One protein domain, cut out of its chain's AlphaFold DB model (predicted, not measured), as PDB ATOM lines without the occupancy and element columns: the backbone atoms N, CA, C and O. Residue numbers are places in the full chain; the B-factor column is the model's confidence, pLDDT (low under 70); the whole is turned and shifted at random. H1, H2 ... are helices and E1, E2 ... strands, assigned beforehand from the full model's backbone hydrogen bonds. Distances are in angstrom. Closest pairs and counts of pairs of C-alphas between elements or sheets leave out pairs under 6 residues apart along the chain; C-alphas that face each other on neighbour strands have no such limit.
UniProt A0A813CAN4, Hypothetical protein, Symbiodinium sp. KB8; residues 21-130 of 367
ATOM      1  N   LEU A  21      11.405 -54.892   4.654       87.81
ATOM      2  CA  LEU A  21      11.719 -53.981   5.759       87.81
ATOM      3  C   LEU A  21      11.442 -54.694   7.088       87.81
ATOM      4  O   LEU A  21      10.413 -55.339   7.233       87.81
ATOM      5  N   VAL A  22      12.334 -54.585   8.069       89.38
ATOM      6  CA  VAL A  22      12.123 -55.148   9.410       89.38
ATOM      7  C   VAL A  22      12.066 -54.009  10.410       89.38
ATOM      8  O   VAL A  22      13.072 -53.336  10.635       89.38
ATOM      9  N   LEU A  23      10.898 -53.821  11.014       90.44
ATOM     10  CA  LEU A  23      10.705 -52.948  12.159       90.44
ATOM     11  C   LEU A  23      11.021 -53.732  13.433       90.44
ATOM     12  O   LEU A  23      10.484 -54.820  13.635       90.44
ATOM     13  N   SER A  24      11.901 -53.201  14.280       92.50
ATOM     14  CA  SER A  24      12.277 -53.823  15.557       92.50
ATOM     15  C   SER A  24      12.125 -52.840  16.711       92.50
ATOM     16  O   SER A  24      12.396 -51.651  16.530       92.50
ATOM     17  N   ARG A  25      11.741 -53.344  17.889       91.62
ATOM     18  CA  ARG A  25      11.711 -52.583  19.145       91.62
ATOM     19  C   ARG A  25      12.938 -52.879  20.017       91.62
ATOM     20  O   ARG A  25      13.385 -54.019  20.124       91.62
ATOM     21  N   TYR A  26      13.453 -51.845  20.664       91.88
ATOM     22  CA  TYR A  26      14.682 -51.808  21.449       91.88
ATOM     23  C   TYR A  26      14.431 -51.173  22.817       91.88
ATOM     24  O   TYR A  26      13.462 -50.433  23.014       91.88
ATOM     25  N   THR A  27      15.311 -51.459  23.774       90.44
ATOM     26  CA  THR A  27      15.223 -50.925  25.145       90.44
ATOM     27  C   THR A  27      16.086 -49.689  25.379       90.44
ATOM     28  O   THR A  27      15.904 -49.015  26.390       90.44
ATOM     29  N   ASP A  28      16.990 -49.365  24.452       87.38
ATOM     30  CA  ASP A  28      17.916 -48.238  24.557       87.38
ATOM     31  C   ASP A  28      17.815 -47.266  23.375       87.38
ATOM     32  O   ASP A  28      17.436 -47.635  22.263       87.38
ATOM     33  N   ALA A  29      18.210 -46.017  23.632       83.12
ATOM     34  CA  ALA A  29      18.121 -44.905  22.686       83.12
ATOM     35  C   ALA A  29      19.058 -45.016  21.475       83.12
ATOM     36  O   ALA A  29      18.922 -44.245  20.528       83.12
ATOM     37  N   ASN A  30      20.007 -45.956  21.499       86.56
ATOM     38  CA  ASN A  30      20.930 -46.205  20.398       86.56
ATOM     39  C   ASN A  30      20.508 -47.421  19.553       86.56
ATOM     40  O   ASN A  30      21.221 -47.768  18.613       86.56
ATOM     41  N   CYS A  31      19.382 -48.069  19.883       89.12
ATOM     42  CA  CYS A  31      18.880 -49.283  19.240       89.12
ATOM     43  C   CYS A  31      19.931 -50.407  19.169       89.12
ATOM     44  O   CYS A  31      20.083 -51.078  18.148       89.12
ATOM     45  N   GLN A  32      20.675 -50.619  20.259       92.25
ATOM     46  CA  GLN A  32      21.699 -51.671  20.334       92.25
ATOM     47  C   GLN A  32      21.177 -52.962  20.975       92.25
ATOM     48  O   GLN A  32      21.632 -54.057  20.645       92.25
ATOM     49  N   THR A  33      20.201 -52.842  21.869       92.75
ATOM     50  CA  THR A  33      19.651 -53.924  22.682       92.75
ATOM     51  C   THR A  33      18.201 -54.151  22.293       92.75
ATOM     52  O   THR A  33      17.318 -53.348  22.606       92.75
ATOM     53  N   LEU A  34      17.953 -55.252  21.585       91.50
ATOM     54  CA  LEU A  34      16.597 -55.664  21.231       91.50
ATOM     55  C   LEU A  34      15.767 -55.900  22.494       91.50
ATOM     56  O   LEU A  34      16.246 -56.460  23.482       91.50
ATOM     57  N   ASP A  35      14.508 -55.474  22.444       88.44
ATOM     58  CA  ASP A  35      13.537 -55.794  23.483       88.44
ATOM     59  C   ASP A  35      13.293 -57.311  23.533       88.44
ATOM     60  O   ASP A  35      13.478 -58.034  22.552       88.44
ATOM     61  N   THR A  36      12.897 -57.821  24.695       82.31
ATOM     62  CA  THR A  36      12.679 -59.259  24.892       82.31
ATOM     63  C   THR A  36      11.188 -59.559  24.917       82.31
ATOM     64  O   THR A  36      10.479 -59.056  25.787       82.31
ATOM     65  N   GLY A  37      10.706 -60.396  23.999       75.69
ATOM     66  CA  GLY A  37       9.307 -60.824  23.957       75.69
ATOM     67  C   GLY A  37       8.873 -61.296  22.572       75.69
ATOM     68  O   GLY A  37       9.535 -61.020  21.568       75.69
ATOM     69  N   GLU A  38       7.751 -62.008  22.508       71.81
ATOM     70  CA  GLU A  38       7.101 -62.303  21.231       71.81
ATOM     71  C   GLU A  38       6.537 -61.012  20.618       71.81
ATOM     72  O   GLU A  38       6.040 -60.133  21.321       71.81
ATOM     73  N   GLY A  39       6.652 -60.884  19.296       76.12
ATOM     74  CA  GLY A  39       6.141 -59.731  18.553       76.12
ATOM     75  C   GLY A  39       7.002 -58.465  18.603       76.12
ATOM     76  O   GLY A  39       6.542 -57.420  18.165       76.12
ATOM     77  N   VAL A  40       8.250 -58.537  19.087       86.12
ATOM     78  CA  VAL A  40       9.204 -57.402  19.114       86.12
ATOM     79  C   VAL A  40       9.670 -56.969  17.717       86.12
ATOM     80  O   VAL A  40      10.102 -55.831  17.527       86.12
ATOM     81  N   GLN A  41       9.589 -57.869  16.738       89.38
ATOM     82  CA  GLN A  41       9.964 -57.601  15.356       89.38
ATOM     83  C   GLN A  41       8.789 -57.844  14.423       89.38
ATOM     84  O   GLN A  41       7.954 -58.716  14.666       89.38
ATOM     85  N   GLN A  42       8.762 -57.094  13.328       88.50
ATOM     86  CA  GLN A  42       7.765 -57.233  12.285       88.50
ATOM     87  C   GLN A  42       8.393 -56.986  10.916       88.50
ATOM     88  O   GLN A  42       9.102 -56.006  10.708       88.50
ATOM     89  N   SER A  43       8.136 -57.889   9.977       87.94
ATOM     90  CA  SER A  43       8.539 -57.777   8.578       87.94
ATOM     91  C   SER A  43       7.426 -57.135   7.765       87.94
ATOM     92  O   SER A  43       6.265 -57.519   7.889       87.94
ATOM     93  N   TRP A  44       7.811 -56.175   6.941       87.94
ATOM     94  CA  TRP A  44       6.962 -55.342   6.111       87.94
ATOM     95  C   TRP A  44       7.371 -55.547   4.656       87.94
ATOM     96  O   TRP A  44       8.512 -55.276   4.265       87.94
ATOM     97  N   TYR A  45       6.428 -56.019   3.852       87.12
ATOM     98  CA  TYR A  45       6.620 -56.301   2.439       87.12
ATOM     99  C   TYR A  45       5.798 -55.316   1.620       87.12
ATOM    100  O   TYR A  45       4.573 -55.379   1.619       87.12
ATOM    101  N   GLN A  46       6.460 -54.396   0.920       84.38
ATOM    102  CA  GLN A  46       5.753 -53.464   0.044       84.38
ATOM    103  C   GLN A  46       5.098 -54.222  -1.117       84.38
ATOM    104  O   GLN A  46       5.769 -54.990  -1.814       84.38
ATOM    105  N   LEU A  47       3.800 -53.999  -1.334       81.38
ATOM    106  CA  LEU A  47       3.066 -54.657  -2.411       81.38
ATOM    107  C   LEU A  47       3.268 -53.902  -3.741       81.38
ATOM    108  O   LEU A  47       2.915 -52.731  -3.841       81.38
ATOM    109  N   PRO A  48       3.818 -54.548  -4.788       63.38
ATOM    110  CA  PRO A  48       4.238 -53.865  -6.018       63.38
ATOM    111  C   PRO A  48       3.085 -53.446  -6.945       63.38
ATOM    112  O   PRO A  48       3.309 -52.704  -7.895       63.38
ATOM    113  N   LEU A  49       1.867 -53.940  -6.708       61.50
ATOM    114  CA  LEU A  49       0.705 -53.721  -7.580       61.50
ATOM    115  C   LEU A  49      -0.244 -52.628  -7.080       61.50
ATOM    116  O   LEU A  49      -1.215 -52.308  -7.765       61.50
ATOM    117  N   SER A  50       0.006 -52.054  -5.904       55.19
ATOM    118  CA  SER A  50      -0.832 -50.985  -5.388       55.19
ATOM    119  C   SER A  50      -0.255 -49.631  -5.800       55.19
ATOM    120  O   SER A  50       0.851 -49.271  -5.415       55.19
ATOM    121  N   ASN A  51      -1.044 -48.809  -6.499       51.19
ATOM    122  CA  ASN A  51      -0.758 -47.372  -6.680       51.19
ATOM    123  C   ASN A  51      -0.796 -46.586  -5.345       51.19
ATOM    124  O   ASN A  51      -0.805 -45.357  -5.329       51.19
ATOM    125  N   SER A  52      -0.884 -47.294  -4.220       57.69
ATOM    126  CA  SER A  52      -0.972 -46.815  -2.852       57.69
ATOM    127  C   SER A  52       0.189 -47.374  -2.025       57.69
ATOM    128  O   SER A  52       0.790 -48.393  -2.357       57.69
ATOM    129  N   ILE A  53       0.511 -46.687  -0.932       75.88
ATOM    130  CA  ILE A  53       1.541 -47.081   0.030       75.88
ATOM    131  C   ILE A  53       1.004 -48.247   0.877       75.88
ATOM    132  O   ILE A  53       0.477 -48.026   1.965       75.88
ATOM    133  N   CYS A  54       1.053 -49.463   0.331       83.94
ATOM    134  CA  CYS A  54       0.493 -50.677   0.929       83.94
ATOM    135  C   CYS A  54       1.585 -51.702   1.252       83.94
ATOM    136  O   CYS A  54       2.506 -51.937   0.460       83.94
ATOM    137  N   TYR A  55       1.436 -52.345   2.403       87.69
ATOM    138  CA  TYR A  55       2.376 -53.296   2.966       87.69
ATOM    139  C   TYR A  55       1.658 -54.557   3.430       87.69
ATOM    140  O   TYR A  55       0.607 -54.492   4.053       87.69
ATOM    141  N   ASP A  56       2.261 -55.705   3.171       88.50
ATOM    142  CA  ASP A  56       1.914 -56.983   3.778       88.50
ATOM    143  C   ASP A  56       2.829 -57.219   4.977       88.50
ATOM    144  O   ASP A  56       4.057 -57.164   4.854       88.50
ATOM    145  N   LEU A  57       2.235 -57.405   6.151       86.25
ATOM    146  CA  LEU A  57       2.958 -57.557   7.402       86.25
ATOM    147  C   LEU A  57       2.769 -58.958   7.957       86.25
ATOM    148  O   LEU A  57       1.669 -59.512   7.959       86.25
ATOM    149  N   ASN A  58       3.851 -59.513   8.496       81.56
ATOM    150  CA  ASN A  58       3.760 -60.722   9.305       81.56
ATOM    151  C   ASN A  58       3.256 -60.410  10.732       81.56
ATOM    152  O   ASN A  58       3.094 -59.253  11.131       81.56
ATOM    153  N   VAL A  59       3.037 -61.478  11.504       77.00
ATOM    154  CA  VAL A  59       2.712 -61.398  12.934       77.00
ATOM    155  C   VAL A  59       3.802 -60.618  13.672       77.00
ATOM    156  O   VAL A  59       4.985 -60.919  13.507       77.00
ATOM    157  N   GLY A  60       3.415 -59.645  14.494       80.38
ATOM    158  CA  GLY A  60       4.349 -58.808  15.237       80.38
ATOM    159  C   GLY A  60       3.710 -57.570  15.866       80.38
ATOM    160  O   GLY A  60       2.526 -57.565  16.192       80.38
ATOM    161  N   LEU A  61       4.517 -56.518  16.017       77.25
ATOM    162  CA  LEU A  61       4.206 -55.272  16.734       77.25
ATOM    163  C   LEU A  61       2.803 -54.712  16.462       77.25
ATOM    164  O   LEU A  61       2.079 -54.386  17.399       77.25
ATOM    165  N   HIS A  62       2.424 -54.608  15.189       75.38
ATOM    166  CA  HIS A  62       1.164 -53.986  14.775       75.38
ATOM    167  C   HIS A  62       0.111 -54.986  14.295       75.38
ATOM    168  O   HIS A  62      -0.991 -54.583  13.940       75.38
ATOM    169  N   CYS A  63       0.439 -56.280  14.251       75.00
ATOM    170  CA  CYS A  63      -0.417 -57.274  13.623       75.00
ATOM    171  C   CYS A  63      -0.411 -58.596  14.386       75.00
ATOM    172  O   CYS A  63       0.628 -59.232  14.538       75.00
ATOM    173  N   GLN A  64      -1.583 -59.033  14.847       68.00
ATOM    174  CA  GLN A  64      -1.718 -60.316  15.548       68.00
ATOM    175  C   GLN A  64      -1.652 -61.516  14.592       68.00
ATOM    176  O   GLN A  64      -1.196 -62.589  14.976       68.00
ATOM    177  N   PHE A  65      -2.087 -61.324  13.345       74.38
ATOM    178  CA  PHE A  65      -1.995 -62.298  12.255       74.38
ATOM    179  C   PHE A  65      -1.215 -61.689  11.082       74.38
ATOM    180  O   PHE A  65      -0.403 -60.797  11.291       74.38
ATOM    181  N   ARG A  66      -1.382 -62.190   9.858       79.94
ATOM    182  CA  ARG A  66      -0.915 -61.482   8.660       79.94
ATOM    183  C   ARG A  66      -1.956 -60.425   8.299       79.94
ATOM    184  O   ARG A  66      -3.132 -60.776   8.228       79.94
ATOM    185  N   CYS A  67      -1.548 -59.186   8.059       84.19
ATOM    186  CA  CYS A  67      -2.455 -58.104   7.667       84.19
ATOM    187  C   CYS A  67      -1.862 -57.238   6.561       84.19
ATOM    188  O   CYS A  67      -0.648 -57.209   6.346       84.19
ATOM    189  N   TYR A  68      -2.751 -56.519   5.881       86.94
ATOM    190  CA  TYR A  68      -2.410 -55.579   4.825       86.94
ATOM    191  C   TYR A  68      -2.623 -54.168   5.354       86.94
ATOM    192  O   TYR A  68      -3.746 -53.796   5.687       86.94
ATOM    193  N   LEU A  69      -1.544 -53.401   5.473       86.00
ATOM    194  CA  LEU A  69      -1.574 -52.053   6.019       86.00
ATOM    195  C   LEU A  69      -1.295 -51.023   4.938       86.00
ATOM    196  O   LEU A  69      -0.340 -51.144   4.172       86.00
ATOM    197  N   LYS A  70      -2.084 -49.957   4.942       84.75
ATOM    198  CA  LYS A  70      -1.788 -48.734   4.212       84.75
ATOM    199  C   LYS A  70      -1.304 -47.670   5.188       84.75
ATOM    200  O   LYS A  70      -1.897 -47.492   6.249       84.75
ATOM    201  N   LEU A  71      -0.249 -46.951   4.813       81.12
ATOM    202  CA  LEU A  71       0.180 -45.769   5.561       81.12
ATOM    203  C   LEU A  71      -0.637 -44.553   5.121       81.12
ATOM    204  O   LEU A  71      -0.686 -44.237   3.927       81.12
ATOM    205  N   SER A  72      -1.238 -43.848   6.075       74.06
ATOM    206  CA  SER A  72      -1.945 -42.583   5.855       74.06
ATOM    207  C   SER A  72      -1.512 -41.517   6.866       74.06
ATOM    208  O   SER A  72      -0.824 -41.810   7.844       74.06
ATOM    209  N   CYS A  73      -1.851 -40.255   6.606       70.06
ATOM    210  CA  CYS A  73      -1.534 -39.157   7.520       70.06
ATOM    211  C   CYS A  73      -2.556 -39.090   8.666       70.06
ATOM    212  O   CYS A  73      -3.763 -39.157   8.438       70.06
ATOM    213  N   GLU A  74      -2.088 -38.889   9.898       62.97
ATOM    214  CA  GLU A  74      -2.938 -38.593  11.055       62.97
ATOM    215  C   GLU A  74      -3.367 -37.126  11.061       62.97
ATOM    216  O   GLU A  74      -2.798 -36.266  11.734       62.97
ATOM    217  N   TYR A  75      -4.431 -36.851  10.304       52.47
ATOM    218  CA  TYR A  75      -5.004 -35.514  10.124       52.47
ATOM    219  C   TYR A  75      -5.435 -34.830  11.431       52.47
ATOM    220  O   TYR A  75      -5.512 -33.606  11.483       52.47
ATOM    221  N   ALA A  76      -5.739 -35.602  12.479       43.94
ATOM    222  CA  ALA A  76      -6.231 -35.075  13.750       43.94
ATOM    223  C   ALA A  76      -5.131 -34.423  14.605       43.94
ATOM    224  O   ALA A  76      -5.427 -33.490  15.350       43.94
ATOM    225  N   THR A  77      -3.882 -34.897  14.510       44.59
ATOM    226  CA  THR A  77      -2.774 -34.420  15.358       44.59
ATOM    227  C   THR A  77      -1.664 -33.717  14.580       44.59
ATOM    228  O   THR A  77      -0.823 -33.080  15.204       44.59
ATOM    229  N   GLY A  78      -1.635 -33.816  13.243       46.16
ATOM    230  CA  GLY A  78      -0.614 -33.158  12.409       46.16
ATOM    231  C   GLY A  78       0.813 -33.690  12.612       46.16
ATOM    232  O   GLY A  78       1.773 -33.083  12.144       46.16
ATOM    233  N   SER A  79       0.959 -34.806  13.331       47.25
ATOM    234  CA  SER A  79       2.242 -35.390  13.745       47.25
ATOM    235  C   SER A  79       2.409 -36.840  13.270       47.25
ATOM    236  O   SER A  79       3.510 -37.277  12.954       47.25
ATOM    237  N   GLY A  80       1.316 -37.597  13.153       56.84
ATOM    238  CA  GLY A  80       1.385 -39.052  13.062       56.84
ATOM    239  C   GLY A  80       1.229 -39.659  11.668       56.84
ATOM    240  O   GLY A  80       0.653 -39.086  10.740       56.84
ATOM    241  N   ILE A  81       1.689 -40.905  11.575       68.62
ATOM    242  CA  ILE A  81       1.301 -41.858  10.538       68.62
ATOM    243  C   ILE A  81       0.253 -42.799  11.128       68.62
ATOM    244  O   ILE A  81       0.474 -43.403  12.185       68.62
ATOM    245  N   PHE A  82      -0.872 -42.939  10.434       74.00
ATOM    246  CA  PHE A  82      -1.833 -44.003  10.680       74.00
ATOM    247  C   PHE A  82      -1.473 -45.239   9.874       74.00
ATOM    248  O   PHE A  82      -1.099 -45.174   8.702       74.00
ATOM    249  N   LEU A  83      -1.649 -46.376  10.529       78.94
ATOM    250  CA  LEU A  83      -1.759 -47.672   9.897       78.94
ATOM    251  C   LEU A  83      -3.242 -47.958   9.730       78.94
ATOM    252  O   LEU A  83      -3.964 -48.089  10.719       78.94
ATOM    253  N   GLU A  84      -3.686 -48.043   8.487       83.06
ATOM    254  CA  GLU A  84      -5.026 -48.492   8.133       83.06
ATOM    255  C   GLU A  84      -4.948 -49.943   7.677       83.06
ATOM    256  O   GLU A  84      -4.258 -50.254   6.708       83.06
ATOM    257  N   GLU A  85      -5.652 -50.828   8.369       84.50
ATOM    258  CA  GLU A  85      -5.741 -52.238   8.023       84.50
ATOM    259  C   GLU A  85      -6.843 -52.486   6.995       84.50
ATOM    260  O   GLU A  85      -7.947 -51.940   7.085       84.50
ATOM    261  N   TYR A  86      -6.524 -53.325   6.014       82.62
ATOM    262  CA  TYR A  86      -7.403 -53.720   4.925       82.62
ATOM    263  C   TYR A  86      -7.541 -55.246   4.869       82.62
ATOM    264  O   TYR A  86      -6.633 -55.978   5.272       82.62
ATOM    265  N   PRO A  87      -8.673 -55.748   4.344       78.94
ATOM    266  CA  PRO A  87      -8.964 -57.180   4.338       78.94
ATOM    267  C   PRO A  87      -8.110 -57.977   3.340       78.94
ATOM    268  O   PRO A  87      -7.973 -59.191   3.493       78.94
ATOM    269  N   ASP A  88      -7.548 -57.328   2.317       81.88
ATOM    270  CA  ASP A  88      -6.796 -57.989   1.251       81.88
ATOM    271  C   ASP A  88      -5.638 -57.135   0.693       81.88
ATOM    272  O   ASP A  88      -5.441 -55.969   1.045       81.88
ATOM    273  N   THR A  89      -4.869 -57.743  -0.214       80.31
ATOM    274  CA  THR A  89      -3.686 -57.162  -0.867       80.31
ATOM    275  C   THR A  89      -3.984 -55.968  -1.775       80.31
ATOM    276  O   THR A  89      -3.048 -55.350  -2.281       80.31
ATOM    277  N   SER A  90      -5.257 -55.634  -2.016       74.88
ATOM    278  CA  SER A  90      -5.623 -54.458  -2.807       74.88
ATOM    279  C   SER A  90      -5.471 -53.153  -2.022       74.88
ATOM    280  O   SER A  90      -5.387 -52.093  -2.644       74.88
ATOM    281  N   CYS A  91      -5.436 -53.209  -0.679       72.56
ATOM    282  CA  CYS A  91      -5.448 -52.029   0.196       72.56
ATOM    283  C   CYS A  91      -6.518 -50.997  -0.217       72.56
ATOM    284  O   CYS A  91      -6.263 -49.787  -0.302       72.56
ATOM    285  N   SER A  92      -7.711 -51.497  -0.547       73.44
ATOM    286  CA  SER A  92      -8.852 -50.711  -1.003       73.44
ATOM    287  C   SER A  92     -10.135 -51.142  -0.286       73.44
ATOM    288  O   SER A  92     -10.227 -52.255   0.226       73.44
ATOM    289  N   GLY A  93     -11.128 -50.250  -0.225       68.06
ATOM    290  CA  GLY A  93     -12.397 -50.508   0.461       68.06
ATOM    291  C   GLY A  93     -12.435 -49.990   1.902       68.06
ATOM    292  O   GLY A  93     -11.788 -48.996   2.228       68.06
ATOM    293  N   THR A  94     -13.255 -50.620   2.745       73.81
ATOM    294  CA  THR A  94     -13.469 -50.192   4.135       73.81
ATOM    295  C   THR A  94     -12.307 -50.631   5.020       73.81
ATOM    296  O   THR A  94     -11.979 -51.814   5.068       73.81
ATOM    297  N   VAL A  95     -11.738 -49.678   5.756       76.31
ATOM    298  CA  VAL A  95     -10.711 -49.920   6.776       76.31
ATOM    299  C   VAL A  95     -11.276 -50.841   7.861       76.31
ATOM    300  O   VAL A  95     -12.315 -50.538   8.451       76.31
ATOM    301  N   THR A  96     -10.617 -51.972   8.117       77.06
ATOM    302  CA  THR A  96     -11.041 -52.949   9.136       77.06
ATOM    303  C   THR A  96     -10.576 -52.553  10.529       77.06
ATOM    304  O   THR A  96     -11.273 -52.805  11.511       77.06
ATOM    305  N   ASN A  97      -9.414 -51.912  10.614       75.88
ATOM    306  CA  ASN A  97      -8.823 -51.427  11.850       75.88
ATOM    307  C   ASN A  97      -7.906 -50.236  11.554       75.88
ATOM    308  O   ASN A  97      -7.362 -50.123  10.459       75.88
ATOM    309  N   SER A  98      -7.711 -49.347  12.524       71.75
ATOM    310  CA  SER A  98      -6.755 -48.248  12.383       71.75
ATOM    311  C   SER A  98      -6.005 -48.020  13.682       71.75
ATOM    312  O   SER A  98      -6.597 -48.027  14.761       71.75
ATOM    313  N   MET A  99      -4.697 -47.815  13.583       72.12
ATOM    314  CA  MET A  99      -3.853 -47.515  14.733       72.12
ATOM    315  C   MET A  99      -2.838 -46.441  14.388       72.12
ATOM    316  O   MET A  99      -2.303 -46.399  13.282       72.12
ATOM    317  N   ALA A 100      -2.562 -45.570  15.346       68.81
ATOM    318  CA  ALA A 100      -1.537 -44.564  15.163       68.81
ATOM    319  C   ALA A 100      -0.168 -45.139  15.530       68.81
ATOM    320  O   ALA A 100      -0.010 -45.765  16.577       68.81
ATOM    321  N   MET A 101       0.808 -44.936  14.653       66.31
ATOM    322  CA  MET A 101       2.112 -45.597  14.729       66.31
ATOM    323  C   MET A 101       3.188 -44.724  15.386       66.31
ATOM    324  O   MET A 101       4.133 -45.243  15.973       66.31
ATOM    325  N   ALA A 102       3.047 -43.401  15.293       61.56
ATOM    326  CA  ALA A 102       4.074 -42.447  15.707       61.56
ATOM    327  C   ALA A 102       3.470 -41.101  16.127       61.56
ATOM    328  O   ALA A 102       3.903 -40.048  15.669       61.56
ATOM    329  N   ARG A 103       2.441 -41.124  16.984       60.56
ATOM    330  CA  ARG A 103       1.745 -39.902  17.434       60.56
ATOM    331  C   ARG A 103       2.687 -38.846  17.989       60.56
ATOM    332  O   ARG A 103       2.449 -37.661  17.794       60.56
ATOM    333  N   HIS A 104       3.727 -39.290  18.685       59.47
ATOM    334  CA  HIS A 104       4.697 -38.458  19.387       59.47
ATOM    335  C   HIS A 104       5.802 -37.872  18.505       59.47
ATOM    336  O   HIS A 104       6.544 -37.031  19.003       59.47
ATOM    337  N   LEU A 105       5.928 -38.294  17.243       54.50
ATOM    338  CA  LEU A 105       6.954 -37.786  16.329       54.50
ATOM    339  C   LEU A 105       6.412 -36.663  15.454       54.50
ATOM    340  O   LEU A 105       5.292 -36.751  14.978       54.50
ATOM    341  N   THR A 106       7.236 -35.659  15.162       58.09
ATOM    342  CA  THR A 106       7.051 -34.752  14.021       58.09
ATOM    343  C   THR A 106       6.979 -35.515  12.722       58.09
ATOM    344  O   THR A 106       7.581 -36.577  12.586       58.09
ATOM    345  N   TRP A 107       6.408 -34.884  11.692       66.50
ATOM    346  CA  TRP A 107       6.602 -35.351  10.323       66.50
ATOM    347  C   TRP A 107       8.093 -35.528   9.977       66.50
ATOM    348  O   TRP A 107       8.487 -36.562   9.449       66.50
ATOM    349  N   MET A 108       8.957 -34.581  10.360       65.69
ATOM    350  CA  MET A 108      10.408 -34.713  10.169       65.69
ATOM    351  C   MET A 108      11.030 -35.838  11.012       65.69
ATOM    352  O   MET A 108      11.915 -36.542  10.526       65.69
ATOM    353  N   GLY A 109      10.557 -36.051  12.244       66.81
ATOM    354  CA  GLY A 109      10.931 -37.197  13.072       66.81
ATOM    355  C   GLY A 109      10.505 -38.532  12.458       66.81
ATOM    356  O   GLY A 109      11.306 -39.462  12.403       66.81
ATOM    357  N   ALA A 110       9.294 -38.610  11.909       74.12
ATOM    358  CA  ALA A 110       8.783 -39.763  11.177       74.12
ATOM    359  C   ALA A 110       9.579 -40.008   9.886       74.12
ATOM    360  O   ALA A 110       9.910 -41.150   9.590       74.12
ATOM    361  N   VAL A 111       9.970 -38.957   9.155       75.31
ATOM    362  CA  VAL A 111      10.873 -39.061   7.994       75.31
ATOM    363  C   VAL A 111      12.236 -39.613   8.411       75.31
ATOM    364  O   VAL A 111      12.728 -40.543   7.780       75.31
ATOM    365  N   SER A 112      12.832 -39.092   9.486       76.44
ATOM    366  CA  SER A 112      14.103 -39.596  10.025       76.44
ATOM    367  C   SER A 112      13.993 -41.072  10.429       76.44
ATOM    368  O   SER A 112      14.847 -41.894  10.091       76.44
ATOM    369  N   TRP A 113      12.887 -41.445  11.069       83.62
ATOM    370  CA  TRP A 113      12.588 -42.826  11.429       83.62
ATOM    371  C   TRP A 113      12.417 -43.735  10.203       83.62
ATOM    372  O   TRP A 113      13.027 -44.804  10.143       83.62
ATOM    373  N   PHE A 114      11.676 -43.293   9.179       85.06
ATOM    374  CA  PHE A 114      11.572 -43.991   7.895       85.06
ATOM    375  C   PHE A 114      12.921 -44.108   7.192       85.06
ATOM    376  O   PHE A 114      13.151 -45.093   6.503       85.06
ATOM    377  N   GLN A 115      13.840 -43.168   7.394       85.19
ATOM    378  CA  GLN A 115      15.220 -43.251   6.909       85.19
ATOM    379  C   GLN A 115      16.104 -44.198   7.742       85.19
ATOM    380  O   GLN A 115      17.276 -44.381   7.419       85.19
ATOM    381  N   GLY A 116      15.545 -44.850   8.765       85.38
ATOM    382  CA  GLY A 116      16.228 -45.840   9.594       85.38
ATOM    383  C   GLY A 116      16.848 -45.271  10.868       85.38
ATOM    384  O   GLY A 116      17.689 -45.939  11.469       85.38
ATOM    385  N   ALA A 117      16.478 -44.063  11.302       84.50
ATOM    386  CA  ALA A 117      16.904 -43.557  12.604       84.50
ATOM    387  C   ALA A 117      16.314 -44.391  13.752       84.50
ATOM    388  O   ALA A 117      15.201 -44.910  13.657       84.50
ATOM    389  N   CYS A 118      17.059 -44.506  14.853       85.50
ATOM    390  CA  CYS A 118      16.520 -45.023  16.106       85.50
ATOM    391  C   CYS A 118      15.651 -43.942  16.745       85.50
ATOM    392  O   CYS A 118      16.101 -42.808  16.925       85.50
ATOM    393  N   THR A 119      14.398 -44.252  17.054       79.62
ATOM    394  CA  THR A 119      13.456 -43.243  17.547       79.62
ATOM    395  C   THR A 119      12.618 -43.797  18.689       79.62
ATOM    396  O   THR A 119      12.286 -44.975  18.685       79.62
ATOM    397  N   SER A 120      12.303 -42.969  19.691       78.12
ATOM    398  CA  SER A 120      11.411 -43.356  20.797       78.12
ATOM    399  C   SER A 120      10.072 -43.868  20.255       78.12
ATOM    400  O   SER A 120       9.651 -43.430  19.188       78.12
ATOM    401  N   ASP A 121       9.399 -44.768  20.971       70.69
ATOM    402  CA  ASP A 121       8.034 -45.231  20.676       70.69
ATOM    403  C   ASP A 121       6.953 -44.513  21.507       70.69
ATOM    404  O   ASP A 121       5.775 -44.853  21.417       70.69
ATOM    405  N   GLY A 122       7.357 -43.542  22.334       67.81
ATOM    406  CA  GLY A 122       6.471 -42.797  23.231       67.81
ATOM    407  C   GLY A 122       6.138 -43.515  24.545       67.81
ATOM    408  O   GLY A 122       5.578 -42.894  25.440       67.81
ATOM    409  N   ASN A 123       6.535 -44.781  24.711       69.75
ATOM    410  CA  ASN A 123       6.242 -45.616  25.883       69.75
ATOM    411  C   ASN A 123       7.519 -46.086  26.606       69.75
ATOM    412  O   ASN A 123       7.528 -47.109  27.294       69.75
ATOM    413  N   GLY A 124       8.617 -45.343  26.447       70.00
ATOM    414  CA  GLY A 124       9.905 -45.659  27.066       70.00
ATOM    415  C   GLY A 124      10.690 -46.770  26.362       70.00
ATOM    416  O   GLY A 124      11.652 -47.283  26.937       70.00
ATOM    417  N   LYS A 125      10.308 -47.148  25.136       84.12
ATOM    418  CA  LYS A 125      11.087 -48.017  24.246       84.12
ATOM    419  C   LYS A 125      11.487 -47.245  22.990       84.12
ATOM    420  O   LYS A 125      11.138 -46.080  22.812       84.12
ATOM    421  N   TYR A 126      12.255 -47.899  22.128       87.94
ATOM    422  CA  TYR A 126      12.751 -47.321  20.883       87.94
ATOM    423  C   TYR A 126      12.464 -48.257  19.718       87.94
ATOM    424  O   TYR A 126      12.385 -49.466  19.896       87.94
ATOM    425  N   MET A 127      12.293 -47.719  18.519       88.88
ATOM    426  CA  MET A 127      12.015 -48.477  17.307       88.88
ATOM    427  C   MET A 127      12.928 -48.040  16.172       88.88
ATOM    428  O   MET A 127      13.292 -46.870  16.060       88.88
ATOM    429  N   GLN A 128      13.248 -48.981  15.288       92.38
ATOM    430  CA  GLN A 128      14.061 -48.716  14.107       92.38
ATOM    431  C   GLN A 128      13.706 -49.678  12.975       92.38
ATOM    432  O   GLN A 128      13.521 -50.880  13.202       92.38
ATOM    433  N   PHE A 129      13.664 -49.153  11.751       91.44
ATOM    434  CA  PHE A 129      13.690 -49.971  10.544       91.44
ATOM    435  C   PHE A 129      15.123 -50.382  10.209       91.44
ATOM    436  O   PHE A 129      16.032 -49.556  10.183       91.44
ATOM    437  N   ASN A 130      15.330 -51.655   9.878       90.38
ATOM    438  CA  ASN A 130      16.641 -52.175   9.480       90.38
ATOM    439  C   ASN A 130      17.226 -51.524   8.209       90.38
ATOM    440  O   ASN A 130      18.412 -51.688   7.929       90.38
TER     441      ASN A 130
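What this domain is: This is residues 21 to 130 of the 367 residues of the protein "Hypothetical protein" of Symbiodinium sp. KB8 (UniProt A0A813CAN4). One strongly twisted sheet of seven strands curls like part of a barrel, open between its edge strands E6 and E7, with the short helix H1 near E7 and the Ile 81 end of E5. The printed part has 110 residues, with E1 to E6, H1 and E7 in chain order; across the antiparallel sheet the order is E6 E5 E4 E3 E2 E1 E7. It is mostly strand, with under half of the residues in named elements, and compact: the radius of gyration of the C-alphas is 13.6 A and the spans are 38 by 30 by 22 A.

Where its parts are: Find C-alpha 21 at (11.719, -53.981, 5.759); E1 runs from there to residue 26, 16.1 A. Next come E2, residues 41 to 46, 16.4 A, and E3, 54 to 57. E4, 67 to 73, spans 19.0 A; E5, 81 to 86, 15.7 A. E6 is 97 to 100, H1 107 to 114, and E7 126 to 129, ending at C-alpha 129 (13.690, -49.971, 10.544).

How they stand to each other: E1 to E6 form a meander, each strand the antiparallel neighbour of the one before. Look at N 23 and O 42, 2.8 A, between E1 and E2, and at N 70 and O 84, 2.8 A, between E4 and E5. E7 is the antiparallel neighbour of E1, with 164 degrees between their N-to-C directions and with N 26 and O 126 within hydrogen-bond range at 2.7 A. E6 and E7 are apart. H1 is on the sheet, over none of its strands; its closest C-alphas to E7 are Trp 113 and Gln 128, 6.6 A. In H1 every O i to N i+4 pair is within hydrogen-bond range.

The domain as a whole: C-alphas 32 and 93 are farthest apart, 39.5 A. The printed part has no cut. The links E1 to E2 and H1 to E7 are long. Low confidence includes residues 74 to 81 and 100 to 109.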